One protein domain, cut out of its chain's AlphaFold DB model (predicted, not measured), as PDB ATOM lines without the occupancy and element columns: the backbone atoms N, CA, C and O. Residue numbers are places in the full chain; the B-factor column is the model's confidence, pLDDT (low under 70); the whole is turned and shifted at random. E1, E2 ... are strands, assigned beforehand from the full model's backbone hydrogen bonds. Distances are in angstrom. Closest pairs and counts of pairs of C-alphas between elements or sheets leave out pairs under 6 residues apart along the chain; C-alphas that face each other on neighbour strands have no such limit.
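This is residues 360 to 459 of the 691 residues of the protein "Cell wall surface anchor family protein" of Streptococcus pneumoniae (UniProt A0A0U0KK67). This is a sandwich of two twisted sheets face to face, the five-stranded one, E5 E4 E3 E8 E9, curling so that edge strand E9 comes near E1 of the four-stranded sheet E1 E2 E7 E6, while E5 comes near E6 at the other side. The printed part has 100 residues with nine named strands, E1 to E9 in order along the chain, and no named helix; the class is all strand, with 50 residues in named elements. Both sheets are antiparallel throughout. The whole is compact, with a radius of gyration of the C-alphas of 13.1 A, and spans 37 by 25 by 21 A.

Begin at E1, residues 360 to 365, which forms a hairpin with E2, residues 368 to 374; look at N 363 and O 370, 2.9 A apart. On the other side of E2 is E7, residues 425 to 429, antiparallel at 152 degrees, with N 371 and O 428 2.8 A apart. E7 forms a hairpin with E6, residues 418 to 420, where N 420 and O 425 are 2.9 A apart. In the second sheet, E3, residues 382 to 388, E4, residues 395 to 402, and E5, residues 408 to 410, form a meander, each strand the antiparallel neighbour of the one before; find N 385 and O 398 at 2.9 A, and N 409 and O 401 at 2.9 A. E3 also pairs with E8, residues 438 to 444, at 167 degrees, with N 386 and O 440 2.8 A apart. E8 forms a hairpin with E9, residues 454 to 457, with N 439 and O 456 2.8 A apart. The facing parts of the two sheets are 10.0 A centre to centre, their best planes 25 degrees apart. The closest C-alphas of E1 and E9, those of Ile 360 and Tyr 455, are 6.7 A apart; those of E5 and E6, Leu 410 and Leu 419, are 7.4 A apart. E7 and E9 are apart.

Find C-alpha 360 at (39.215, 55.495, 59.834), where E1 begins and runs 16.5 A. E2 runs 18.9 A, E3 20.4 A and E8 20.2 A. E4, the longest strand with 8 residues, runs 23.1 A from C-alpha 395 at (24.949, 57.908, 49.459). E5 and E6 run 7.0 A each, E7 12.7 A, and E9 10.9 A to C-alpha 457 at (29.591, 52.764, 61.634).

The two C-alphas farthest apart, those of Pro 366 and Thr 447, are 41.8 A apart. The printed part has no cut, and no link is long. The mean pLDDT of the printed part is 78.8; look for values under 70 at, among others, residues 365 to 368, 390 to 393 and 451 to 454.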
ATOM      1  N   ILE A 360      40.563  55.125  59.398       82.06
ATOM      2  CA  ILE A 360      39.215  55.495  59.834       82.06
ATOM      3  C   ILE A 360      39.101  55.273  61.344       82.06
ATOM      4  O   ILE A 360      39.545  54.244  61.851       82.06
ATOM      5  N   ALA A 361      38.557  56.252  62.058       72.75
ATOM      6  CA  ALA A 361      38.389  56.226  63.507       72.75
ATOM      7  C   ALA A 361      36.993  56.724  63.891       72.75
ATOM      8  O   ALA A 361      36.407  57.541  63.184       72.75
ATOM      9  N   ILE A 362      36.474  56.242  65.019       78.94
ATOM     10  CA  ILE A 362      35.304  56.822  65.683       78.94
ATOM     11  C   ILE A 362      35.823  57.678  66.834       78.94
ATOM     12  O   ILE A 362      36.584  57.184  67.666       78.94
ATOM     13  N   VAL A 363      35.407  58.939  66.879       75.56
ATOM     14  CA  VAL A 363      35.663  59.846  68.001       75.56
ATOM     15  C   VAL A 363      34.339  60.054  68.725       75.56
ATOM     16  O   VAL A 363      33.366  60.505  68.120       75.56
ATOM     17  N   GLU A 364      34.283  59.696  70.007       70.00
ATOM     18  CA  GLU A 364      33.125  59.943  70.869       70.00
ATOM     19  C   GLU A 364      33.485  60.954  71.962       70.00
ATOM     20  O   GLU A 364      34.391  60.735  72.765       70.00
ATOM     21  N   GLU A 365      32.743  62.055  71.992       65.88
ATOM     22  CA  GLU A 365      32.793  63.111  72.998       65.88
ATOM     23  C   GLU A 365      31.457  63.161  73.769       65.88
ATOM     24  O   GLU A 365      30.432  62.643  73.309       65.88
ATOM     25  N   PRO A 366      31.398  63.834  74.931       56.22
ATOM     26  CA  PRO A 366      30.137  64.154  75.587       56.22
ATOM     27  C   PRO A 366      29.122  64.813  74.640       56.22
ATOM     28  O   PRO A 366      29.264  65.963  74.227       56.22
ATOM     29  N   ASN A 367      28.053  64.075  74.332       57.91
ATOM     30  CA  ASN A 367      26.935  64.492  73.476       57.91
ATOM     31  C   ASN A 367      27.274  64.700  71.980       57.91
ATOM     32  O   ASN A 367      26.386  65.090  71.220       57.91
ATOM     33  N   LYS A 368      28.503  64.398  71.533       68.25
ATOM     34  CA  LYS A 368      28.959  64.537  70.135       68.25
ATOM     35  C   LYS A 368      29.733  63.300  69.696       68.25
ATOM     36  O   LYS A 368      30.440  62.696  70.488       68.25
ATOM     37  N   ALA A 369      29.610  62.897  68.439       74.94
ATOM     38  CA  ALA A 369      30.482  61.864  67.891       74.94
ATOM     39  C   ALA A 369      30.655  62.038  66.391       74.94
ATOM     40  O   ALA A 369      29.768  62.554  65.711       74.94
ATOM     41  N   SER A 370      31.777  61.554  65.883       84.12
ATOM     42  CA  SER A 370      32.133  61.628  64.477       84.12
ATOM     43  C   SER A 370      32.875  60.379  64.022       84.12
ATOM     44  O   SER A 370      33.404  59.598  64.816       84.12
ATOM     45  N   ILE A 371      32.900  60.195  62.707       86.06
ATOM     46  CA  ILE A 371      33.857  59.338  62.026       86.06
ATOM     47  C   ILE A 371      34.914  60.245  61.400       86.06
ATOM     48  O   ILE A 371      34.599  61.119  60.588       86.06
ATOM     49  N   GLU A 372      36.168  60.027  61.775       91.12
ATOM     50  CA  GLU A 372      37.319  60.704  61.189       91.12
ATOM     51  C   GLU A 372      37.995  59.803  60.162       91.12
ATOM     52  O   GLU A 372      38.398  58.680  60.467       91.12
ATOM     53  N   VAL A 373      38.148  60.307  58.938       89.81
ATOM     54  CA  VAL A 373      38.865  59.632  57.852       89.81
ATOM     55  C   VAL A 373      40.134  60.415  57.545       89.81
ATOM     56  O   VAL A 373      40.071  61.508  56.990       89.81
ATOM     57  N   THR A 374      41.291  59.853  57.894       90.44
ATOM     58  CA  THR A 374      42.611  60.479  57.732       90.44
ATOM     59  C   THR A 374      43.365  59.910  56.535       90.44
ATOM     60  O   THR A 374      43.566  58.698  56.417       90.44
ATOM     61  N   ALA A 375      43.830  60.796  55.654       87.81
ATOM     62  CA  ALA A 375      44.571  60.424  54.458       87.81
ATOM     63  C   ALA A 375      45.978  59.837  54.747       87.81
ATOM     64  O   ALA A 375      46.680  60.299  55.655       87.81
ATOM     65  N   PRO A 376      46.460  58.871  53.936       82.25
ATOM     66  CA  PRO A 376      47.832  58.367  54.017       82.25
ATOM     67  C   PRO A 376      48.862  59.480  53.760       82.25
ATOM     68  O   PRO A 376      48.970  60.022  52.659       82.25
ATOM     69  N   LYS A 377      49.644  59.826  54.792       69.44
ATOM     70  CA  LYS A 377      50.472  61.048  54.812       69.44
ATOM     71  C   LYS A 377      51.502  61.128  53.675       69.44
ATOM     72  O   LYS A 377      51.720  62.218  53.135       69.44
ATOM     73  N   LYS A 378      52.122  60.001  53.304       62.78
ATOM     74  CA  LYS A 378      53.191  59.935  52.289       62.78
ATOM     75  C   LYS A 378      52.690  59.512  50.905       62.78
ATOM     76  O   LYS A 378      53.036  60.166  49.929       62.78
ATOM     77  N   ASP A 379      51.860  58.474  50.842       69.00
ATOM     78  CA  ASP A 379      51.743  57.636  49.637       69.00
ATOM     79  C   ASP A 379      50.443  57.829  48.842       69.00
ATOM     80  O   ASP A 379      50.259  57.174  47.821       69.00
ATOM     81  N   ALA A 380      49.536  58.704  49.290       81.56
ATOM     82  CA  ALA A 380      48.280  59.015  48.606       81.56
ATOM     83  C   ALA A 380      48.224  60.473  48.122       81.56
ATOM     84  O   ALA A 380      48.703  61.385  48.805       81.56
ATOM     85  N   ASP A 381      47.565  60.681  46.978       84.44
ATOM     86  CA  ASP A 381      47.133  61.999  46.484       84.44
ATOM     87  C   ASP A 381      45.607  62.143  46.381       84.44
ATOM     88  O   ASP A 381      45.106  63.261  46.302       84.44
ATOM     89  N   THR A 382      44.871  61.028  46.425       89.75
ATOM     90  CA  THR A 382      43.414  60.995  46.309       89.75
ATOM     91  C   THR A 382      42.837  60.097  47.401       89.75
ATOM     92  O   THR A 382      43.289  58.961  47.564       89.75
ATOM     93  N   VAL A 383      41.798  60.549  48.104       90.06
ATOM     94  CA  VAL A 383      40.990  59.700  49.001       90.06
ATOM     95  C   VAL A 383      39.522  59.841  48.624       90.06
ATOM     96  O   VAL A 383      39.015  60.953  48.527       90.06
ATOM     97  N   LYS A 384      38.838  58.715  48.413       86.31
ATOM     98  CA  LYS A 384      37.390  58.663  48.195       86.31
ATOM     99  C   LYS A 384      36.711  58.176  49.472       86.31
ATOM    100  O   LYS A 384      37.101  57.134  49.998       86.31
ATOM    101  N   ILE A 385      35.688  58.898  49.922       89.69
ATOM    102  CA  ILE A 385      34.835  58.541  51.061       89.69
ATOM    103  C   ILE A 385      33.394  58.412  50.561       89.69
ATOM    104  O   ILE A 385      32.937  59.258  49.796       89.69
ATOM    105  N   THR A 386      32.679  57.380  50.995       84.38
ATOM    106  CA  THR A 386      31.246  57.180  50.743       84.38
ATOM    107  C   THR A 386      30.527  57.033  52.083       84.38
ATOM    108  O   THR A 386      31.011  56.297  52.943       84.38
ATOM    109  N   TYR A 387      29.381  57.688  52.269       81.94
ATOM    110  CA  TYR A 387      28.511  57.468  53.430       81.94
ATOM    111  C   TYR A 387      27.031  57.715  53.096       81.94
ATOM    112  O   TYR A 387      26.737  58.646  52.346       81.94
ATOM    113  N   PRO A 388      26.084  56.945  53.658       76.00
ATOM    114  CA  PRO A 388      24.660  57.214  53.489       76.00
ATOM    115  C   PRO A 388      24.240  58.425  54.323       76.00
ATOM    116  O   PRO A 388      24.542  58.503  55.517       76.00
ATOM    117  N   LYS A 389      23.545  59.375  53.690       76.50
ATOM    118  CA  LYS A 389      23.129  60.638  54.314       76.50
ATOM    119  C   LYS A 389      21.986  60.437  55.302       76.50
ATOM    120  O   LYS A 389      21.016  59.736  55.024       76.50
ATOM    121  N   SER A 390      22.063  61.127  56.435       65.31
ATOM    122  CA  SER A 390      21.071  61.088  57.523       65.31
ATOM    123  C   SER A 390      19.673  61.632  57.176       65.31
ATOM    124  O   SER A 390      18.783  61.599  58.031       65.31
ATOM    125  N   ASP A 391      19.474  62.169  55.970       58.78
ATOM    126  CA  ASP A 391      18.182  62.583  55.409       58.78
ATOM    127  C   ASP A 391      17.499  61.469  54.586       58.78
ATOM    128  O   ASP A 391      16.353  61.625  54.173       58.78
ATOM    129  N   GLY A 392      18.191  60.348  54.348       54.59
ATOM    130  CA  GLY A 392      17.721  59.240  53.518       54.59
ATOM    131  C   GLY A 392      17.894  59.445  52.008       54.59
ATOM    132  O   GLY A 392      17.528  58.555  51.245       54.59
ATOM    133  N   SER A 393      18.481  60.553  51.532       55.94
ATOM    134  CA  SER A 393      18.621  60.850  50.092       55.94
ATOM    135  C   SER A 393      19.793  60.113  49.409       55.94
ATOM    136  O   SER A 393      20.440  60.630  48.493       55.94
ATOM    137  N   GLY A 394      20.078  58.887  49.859       70.19
ATOM    138  CA  GLY A 394      21.123  58.005  49.338       70.19
ATOM    139  C   GLY A 394      22.542  58.318  49.831       70.19
ATOM    140  O   GLY A 394      22.756  59.011  50.828       70.19
ATOM    141  N   ASN A 395      23.533  57.781  49.118       77.19
ATOM    142  CA  ASN A 395      24.949  57.908  49.459       77.19
ATOM    143  C   ASN A 395      25.540  59.263  49.037       77.19
ATOM    144  O   ASN A 395      25.466  59.652  47.872       77.19
ATOM    145  N   GLU A 396      26.191  59.952  49.974       84.12
ATOM    146  CA  GLU A 396      27.130  61.033  49.686       84.12
ATOM    147  C   GLU A 396      28.521  60.462  49.384       84.12
ATOM    148  O   GLU A 396      28.941  59.448  49.943       84.12
ATOM    149  N   VAL A 397      29.238  61.110  48.467       88.94
ATOM    150  CA  VAL A 397      30.506  60.616  47.918       88.94
ATOM    151  C   VAL A 397      31.510  61.758  47.825       88.94
ATOM    152  O   VAL A 397      31.454  62.537  46.878       88.94
ATOM    153  N   LEU A 398      32.420  61.850  48.793       88.50
ATOM    154  CA  LEU A 398      33.455  62.884  48.871       88.50
ATOM    155  C   LEU A 398      34.761  62.426  48.217       88.50
ATOM    156  O   LEU A 398      35.171  61.268  48.354       88.50
ATOM    157  N   THR A 399      35.457  63.370  47.594       90.25
ATOM    158  CA  THR A 399      36.794  63.180  47.024       90.25
ATOM    159  C   THR A 399      37.749  64.213  47.612       90.25
ATOM    160  O   THR A 399      37.617  65.411  47.365       90.25
ATOM    161  N   LEU A 400      38.735  63.753  48.382       93.44
ATOM    162  CA  LEU A 400      39.892  64.559  48.753       93.44
ATOM    163  C   LEU A 400      40.945  64.460  47.653       93.44
ATOM    164  O   LEU A 400      41.283  63.354  47.227       93.44
ATOM    165  N   THR A 401      41.543  65.594  47.306       90.81
ATOM    166  CA  THR A 401      42.700  65.686  46.408       90.81
ATOM    167  C   THR A 401      43.814  66.482  47.082       90.81
ATOM    168  O   THR A 401      43.560  67.540  47.663       90.81
ATOM    169  N   LYS A 402      45.049  65.984  47.006       89.19
ATOM    170  CA  LYS A 402      46.261  66.631  47.522       89.19
ATOM    171  C   LYS A 402      46.819  67.594  46.477       89.19
ATOM    172  O   LYS A 402      47.097  67.205  45.346       89.19
ATOM    173  N   GLN A 403      46.974  68.854  46.853       89.06
ATOM    174  CA  GLN A 403      47.489  69.914  45.992       89.06
ATOM    175  C   GLN A 403      49.021  69.901  45.938       89.06
ATOM    176  O   GLN A 403      49.693  69.357  46.814       89.06
ATOM    177  N   SER A 404      49.594  70.576  44.939       80.06
ATOM    178  CA  SER A 404      51.051  70.749  44.804       80.06
ATOM    179  C   SER A 404      51.694  71.562  45.939       80.06
ATOM    180  O   SER A 404      52.906  71.498  46.119       80.06
ATOM    181  N   SER A 405      50.895  72.280  46.737       81.38
ATOM    182  CA  SER A 405      51.307  72.919  47.995       81.38
ATOM    183  C   SER A 405      51.480  71.936  49.163       81.38
ATOM    184  O   SER A 405      51.966  72.329  50.220       81.38
ATOM    185  N   GLY A 406      51.054  70.679  48.999       76.62
ATOM    186  CA  GLY A 406      50.968  69.673  50.058       76.62
ATOM    187  C   GLY A 406      49.667  69.713  50.870       76.62
ATOM    188  O   GLY A 406      49.422  68.779  51.631       76.62
ATOM    189  N   GLU A 407      48.828  70.740  50.698       87.38
ATOM    190  CA  GLU A 407      47.514  70.830  51.349       87.38
ATOM    191  C   GLU A 407      46.455  69.963  50.653       87.38
ATOM    192  O   GLU A 407      46.484  69.763  49.440       87.38
ATOM    193  N   TRP A 408      45.469  69.494  51.413       90.94
ATOM    194  CA  TRP A 408      44.309  68.765  50.912       90.94
ATOM    195  C   TRP A 408      43.119  69.689  50.627       90.94
ATOM    196  O   TRP A 408      42.859  70.659  51.342       90.94
ATOM    197  N   THR A 409      42.355  69.341  49.594       90.75
ATOM    198  CA  THR A 409      41.099  69.995  49.194       90.75
ATOM    199  C   THR A 409      39.990  68.963  49.038       90.75
ATOM    200  O   THR A 409      40.262  67.870  48.545       90.75
ATOM    201  N   LEU A 410      38.759  69.329  49.402       91.44
ATOM    202  CA  LEU A 410      37.551  68.517  49.229       91.44
ATOM    203  C   LEU A 410      36.802  68.966  47.962       91.44
ATOM    204  O   LEU A 410      36.749  70.165  47.685       91.44
ATOM    205  N   ASP A 411      36.234  68.031  47.201       87.75
ATOM    206  CA  ASP A 411      35.471  68.306  45.971       87.75
ATOM    207  C   ASP A 411      34.140  69.039  46.218       87.75
ATOM    208  O   ASP A 411      33.725  69.875  45.414       87.75
ATOM    209  N   LYS A 412      33.501  68.765  47.354       88.56
ATOM    210  CA  LYS A 412      32.328  69.467  47.893       88.56
ATOM    211  C   LYS A 412      32.374  69.439  49.416       88.56
ATOM    212  O   LYS A 412      32.932  68.515  49.994       88.56
ATOM    213  N   GLN A 413      31.762  70.419  50.072       85.19
ATOM    214  CA  GLN A 413      31.683  70.467  51.532       85.19
ATOM    215  C   GLN A 413      30.214  70.410  51.980       85.19
ATOM    216  O   GLN A 413      29.534  71.434  51.917       85.19
ATOM    217  N   PRO A 414      29.709  69.225  52.385       83.69
ATOM    218  CA  PRO A 414      28.391  69.084  52.998       83.69
ATOM    219  C   PRO A 414      28.292  69.827  54.331       83.69
ATOM    220  O   PRO A 414      29.302  70.186  54.942       83.69
ATOM    221  N   GLU A 415      27.064  70.026  54.800       77.00
ATOM    222  CA  GLU A 415      26.804  70.680  56.081       77.00
ATOM    223  C   GLU A 415      27.405  69.877  57.250       77.00
ATOM    224  O   GLU A 415      27.416  68.646  57.238       77.00
ATOM    225  N   HIS A 416      27.971  70.590  58.228       79.00
ATOM    226  CA  HIS A 416      28.715  70.072  59.393       79.00
ATOM    227  C   HIS A 416      29.983  69.232  59.112       79.00
ATOM    228  O   HIS A 416      30.788  69.038  60.023       79.00
ATOM    229  N   VAL A 417      30.248  68.812  57.870       88.25
ATOM    230  CA  VAL A 417      31.485  68.104  57.495       88.25
ATOM    231  C   VAL A 417      32.666  69.077  57.398       88.25
ATOM    232  O   VAL A 417      32.594  70.133  56.758       88.25
ATOM    233  N   THR A 418      33.796  68.712  58.009       90.19
ATOM    234  CA  THR A 418      35.016  69.542  58.038       90.19
ATOM    235  C   THR A 418      36.247  68.788  57.527       90.19
ATOM    236  O   THR A 418      36.262  67.560  57.500       90.19
ATOM    237  N   LEU A 419      37.271  69.529  57.080       91.88
ATOM    238  CA  LEU A 419      38.545  69.005  56.568       91.88
ATOM    239  C   LEU A 419      39.718  69.785  57.179       91.88
ATOM    240  O   LEU A 419      39.845  70.989  56.934       91.88
ATOM    241  N   ASP A 420      40.633  69.099  57.868       89.06
ATOM    242  CA  ASP A 420      41.974  69.636  58.107       89.06
ATOM    243  C   ASP A 420      42.835  69.466  56.847       89.06
ATOM    244  O   ASP A 420      43.276  68.373  56.478       89.06
ATOM    245  N   LYS A 421      43.115  70.600  56.203       89.75
ATOM    246  CA  LYS A 421      43.912  70.691  54.978       89.75
ATOM    247  C   LYS A 421      45.361  70.224  55.147       89.75
ATOM    248  O   LYS A 421      45.989  69.898  54.146       89.75
ATOM    249  N   LYS A 422      45.917  70.194  56.364       86.44
ATOM    250  CA  LYS A 422      47.321  69.807  56.601       86.44
ATOM    251  C   LYS A 422      47.497  68.302  56.762       86.44
ATOM    252  O   LYS A 422      48.480  67.745  56.279       86.44
ATOM    253  N   THR A 423      46.567  67.647  57.449       85.44
ATOM    254  CA  THR A 423      46.598  66.194  57.680       85.44
ATOM    255  C   THR A 423      45.885  65.409  56.585       85.44
ATOM    256  O   THR A 423      46.314  64.299  56.272       85.44
ATOM    257  N   GLY A 424      44.845  65.985  55.975       87.94
ATOM    258  CA  GLY A 424      43.915  65.253  55.119       87.94
ATOM    259  C   GLY A 424      42.883  64.464  55.924       87.94
ATOM    260  O   GLY A 424      42.440  63.413  55.467       87.94
ATOM    261  N   THR A 425      42.545  64.931  57.130       91.50
ATOM    262  CA  THR A 425      41.490  64.354  57.970       91.50
ATOM    263  C   THR A 425      40.153  65.025  57.676       91.50
ATOM    264  O   THR A 425      40.029  66.239  57.839       91.50
ATOM    265  N   VAL A 426      39.157  64.243  57.247       93.25
ATOM    266  CA  VAL A 426      37.749  64.666  57.199       93.25
ATOM    267  C   VAL A 426      37.031  64.155  58.436       93.25
ATOM    268  O   VAL A 426      37.056  62.955  58.699       93.25
ATOM    269  N   THR A 427      36.343  65.051  59.135       91.88
ATOM    270  CA  THR A 427      35.472  64.722  60.267       91.88
ATOM    271  C   THR A 427      34.021  64.764  59.783       91.88
ATOM    272  O   THR A 427      33.524  65.822  59.385       91.88
ATOM    273  N   ILE A 428      33.355  63.605  59.787       90.00
ATOM    274  CA  ILE A 428      31.941  63.428  59.421       90.00
ATOM    275  C   ILE A 428      31.161  63.172  60.717       90.00
ATOM    276  O   ILE A 428      31.372  62.128  61.338       90.00
ATOM    277  N   PRO A 429      30.304  64.094  61.177       84.56
ATOM    278  CA  PRO A 429      29.633  63.943  62.461       84.56
ATOM    279  C   PRO A 429      28.409  63.014  62.370       84.56
ATOM    280  O   PRO A 429      27.897  62.722  61.285       84.56
ATOM    281  N   ARG A 430      27.952  62.506  63.522       80.06
ATOM    282  CA  ARG A 430      26.882  61.495  63.636       80.06
ATOM    283  C   ARG A 430      25.589  61.928  62.946       80.06
ATOM    284  O   ARG A 430      24.942  61.109  62.304       80.06
ATOM    285  N   GLU A 431      25.240  63.202  63.045       78.38
ATOM    286  CA  GLU A 431      24.060  63.812  62.436       78.38
ATOM    287  C   GLU A 431      24.110  63.903  60.902       78.38
ATOM    288  O   GLU A 431      23.072  64.153  60.294       78.38
ATOM    289  N   SER A 432      25.255  63.650  60.255       81.44
ATOM    290  CA  SER A 432      25.378  63.573  58.788       81.44
ATOM    291  C   SER A 432      25.152  62.162  58.221       81.44
ATOM    292  O   SER A 432      24.933  62.029  57.017       81.44
ATOM    293  N   VAL A 433      25.189  61.109  59.051       75.56
ATOM    294  CA  VAL A 433      25.198  59.696  58.614       75.56
ATOM    295  C   VAL A 433      23.948  58.940  59.085       75.56
ATOM    296  O   VAL A 433      23.393  59.230  60.146       75.56
ATOM    297  N   VAL A 434      23.493  57.942  58.322       71.50
ATOM    298  CA  VAL A 434      22.453  57.000  58.783       71.50
ATOM    299  C   VAL A 434      22.962  56.144  59.958       71.50
ATOM    300  O   VAL A 434      24.091  55.656  59.971       71.50
ATOM    301  N   ASN A 435      22.111  55.946  60.967       60.31
ATOM    302  CA  ASN A 435      22.405  55.138  62.154       60.31
ATOM    303  C   ASN A 435      22.724  53.670  61.806       60.31
ATOM    304  O   ASN A 435      21.994  53.055  61.037       60.31
ATOM    305  N   LYS A 436      23.759  53.100  62.443       60.12
ATOM    306  CA  LYS A 436      24.300  51.737  62.240       60.12
ATOM    307  C   LYS A 436      24.874  51.452  60.838       60.12
ATOM    308  O   LYS A 436      25.446  50.381  60.647       60.12
ATOM    309  N   GLU A 437      24.806  52.396  59.900       69.25
ATOM    310  CA  GLU A 437      25.306  52.218  58.535       69.25
ATOM    311  C   GLU A 437      26.797  52.543  58.360       69.25
ATOM    312  O   GLU A 437      27.413  53.254  59.159       69.25
ATOM    313  N   LYS A 438      27.393  51.993  57.293       75.69
ATOM    314  CA  LYS A 438      28.846  52.040  57.049       75.69
ATOM    315  C   LYS A 438      29.282  53.296  56.288       75.69
ATOM    316  O   LYS A 438      29.045  53.416  55.087       75.69
ATOM    317  N   VAL A 439      30.062  54.157  56.943       79.25
ATOM    318  CA  VAL A 439      31.000  55.054  56.249       79.25
ATOM    319  C   VAL A 439      32.143  54.200  55.705       79.25
ATOM    320  O   VAL A 439      32.719  53.405  56.445       79.25
ATOM    321  N   GLN A 440      32.486  54.365  54.429       78.31
ATOM    322  CA  GLN A 440      33.554  53.624  53.755       78.31
ATOM    323  C   GLN A 440      34.585  54.581  53.152       78.31
ATOM    324  O   GLN A 440      34.218  55.609  52.584       78.31
ATOM    325  N   ALA A 441      35.873  54.237  53.204       78.75
ATOM    326  CA  ALA A 441      36.940  55.046  52.615       78.75
ATOM    327  C   ALA A 441      38.013  54.203  51.911       78.75
ATOM    328  O   ALA A 441      38.300  53.076  52.311       78.75
ATOM    329  N   ARG A 442      38.631  54.767  50.866       79.31
ATOM    330  CA  ARG A 442      39.774  54.173  50.148       79.31
ATOM    331  C   ARG A 442      40.665  55.237  49.501       79.31
ATOM    332  O   ARG A 442      40.175  56.282  49.076       79.31
ATOM    333  N   ALA A 443      41.962  54.965  49.392       82.00
ATOM    334  CA  ALA A 443      42.964  55.894  48.862       82.00
ATOM    335  C   ALA A 443      43.525  55.436  47.505       82.00
ATOM    336  O   ALA A 443      43.352  54.278  47.124       82.00
ATOM    337  N   LYS A 444      44.198  56.333  46.775       80.94
ATOM    338  CA  LYS A 444      45.062  56.013  45.624       80.94
ATOM    339  C   LYS A 444      46.140  57.091  45.412       80.94
ATOM    340  O   LYS A 444      46.140  58.122  46.091       80.94
ATOM    341  N   HIS A 445      47.015  56.863  44.435       81.25
ATOM    342  CA  HIS A 445      48.006  57.821  43.951       81.25
ATOM    343  C   HIS A 445      47.987  57.865  42.417       81.25
ATOM    344  O   HIS A 445      48.274  56.863  41.760       81.25
ATOM    345  N   LYS A 446      47.652  59.020  41.834       78.56
ATOM    346  CA  LYS A 446      47.584  59.275  40.386       78.56
ATOM    347  C   LYS A 446      46.732  58.238  39.637       78.56
ATOM    348  O   LYS A 446      45.502  58.258  39.717       78.56
ATOM    349  N   THR A 447      47.389  57.353  38.895       69.88
ATOM    350  CA  THR A 447      46.850  56.283  38.046       69.88
ATOM    351  C   THR A 447      46.772  54.929  38.754       69.88
ATOM    352  O   THR A 447      46.250  53.987  38.164       69.88
ATOM    353  N   SER A 448      47.239  54.810  40.005       71.25
ATOM    354  CA  SER A 448      47.186  53.548  40.751       71.25
ATOM    355  C   SER A 448      45.751  53.050  40.935       71.25
ATOM    356  O   SER A 448      44.794  53.831  41.017       71.25
ATOM    357  N   ALA A 449      45.616  51.735  41.116       67.50
ATOM    358  CA  ALA A 449      44.412  51.158  41.695       67.50
ATOM    359  C   ALA A 449      44.097  51.808  43.058       67.50
ATOM    360  O   ALA A 449      44.988  52.319  43.748       67.50
ATOM    361  N   TYR A 450      42.819  51.779  43.440       73.31
ATOM    362  CA  TYR A 450      42.413  52.132  44.797       73.31
ATOM    363  C   TYR A 450      42.808  51.031  45.785       73.31
ATOM    364  O   TYR A 450      42.813  49.850  45.442       73.31
ATOM    365  N   THR A 451      43.068  51.419  47.030       68.44
ATOM    366  CA  THR A 451      43.185  50.478  48.148       68.44
ATOM    367  C   THR A 451      41.874  49.715  48.369       68.44
ATOM    368  O   THR A 451      40.805  50.201  47.975       68.44
ATOM    369  N   PRO A 452      41.912  48.575  49.085       63.94
ATOM    370  CA  PRO A 452      40.726  48.029  49.736       63.94
ATOM    371  C   PRO A 452      39.997  49.096  50.566       63.94
ATOM    372  O   PRO A 452      40.599  50.089  51.000       63.94
ATOM    373  N   PHE A 453      38.700  48.885  50.776       65.56
ATOM    374  CA  PHE A 453      37.891  49.737  51.640       65.56
ATOM    375  C   PHE A 453      38.230  49.503  53.116       65.56
ATOM    376  O   PHE A 453      38.294  48.361  53.569       65.56
ATOM    377  N   VAL A 454      38.358  50.590  53.872       56.75
ATOM    378  CA  VAL A 454      38.157  50.593  55.330       56.75
ATOM    379  C   VAL A 454      36.760  51.126  55.632       56.75
ATOM    380  O   VAL A 454      36.199  51.868  54.821       56.75
ATOM    381  N   TYR A 455      36.189  50.765  56.780       72.62
ATOM    382  CA  TYR A 455      34.836  51.176  57.150       72.62
ATOM    383  C   TYR A 455      34.660  51.367  58.660       72.62
ATOM    384  O   TYR A 455      35.365  50.760  59.462       72.62
ATOM    385  N   ALA A 456      33.689  52.202  59.031       59.59
ATOM    386  CA  ALA A 456      33.221  52.413  60.399       59.59
ATOM    387  C   ALA A 456      31.721  52.745  60.387       59.59
ATOM    388  O   ALA A 456      31.203  53.227  59.380       59.59
ATOM    389  N   ALA A 457      31.023  52.497  61.495       73.69
ATOM    390  CA  ALA A 457      29.591  52.764  61.634       73.69
ATOM    391  C   ALA A 457      29.284  53.343  63.021       73.69
ATOM    392  O   ALA A 457      29.809  52.864  64.026       73.69
ATOM    393  N   LEU A 458      28.424  54.362  63.088       69.44
ATOM    394  CA  LEU A 458      28.006  54.990  64.345       69.44
ATOM    395  C   LEU A 458      26.654  54.431  64.795       69.44
ATOM    396  O   LEU A 458      25.685  54.463  64.042       69.44
ATOM    397  N   SER A 459      26.566  53.982  66.048       67.50
ATOM    398  CA  SER A 459      25.314  53.505  66.647       67.50
ATOM    399  C   SER A 459      24.777  54.489  67.689       67.50
ATOM    400  O   SER A 459      25.414  54.738  68.712       67.50
TER     401      SER A 459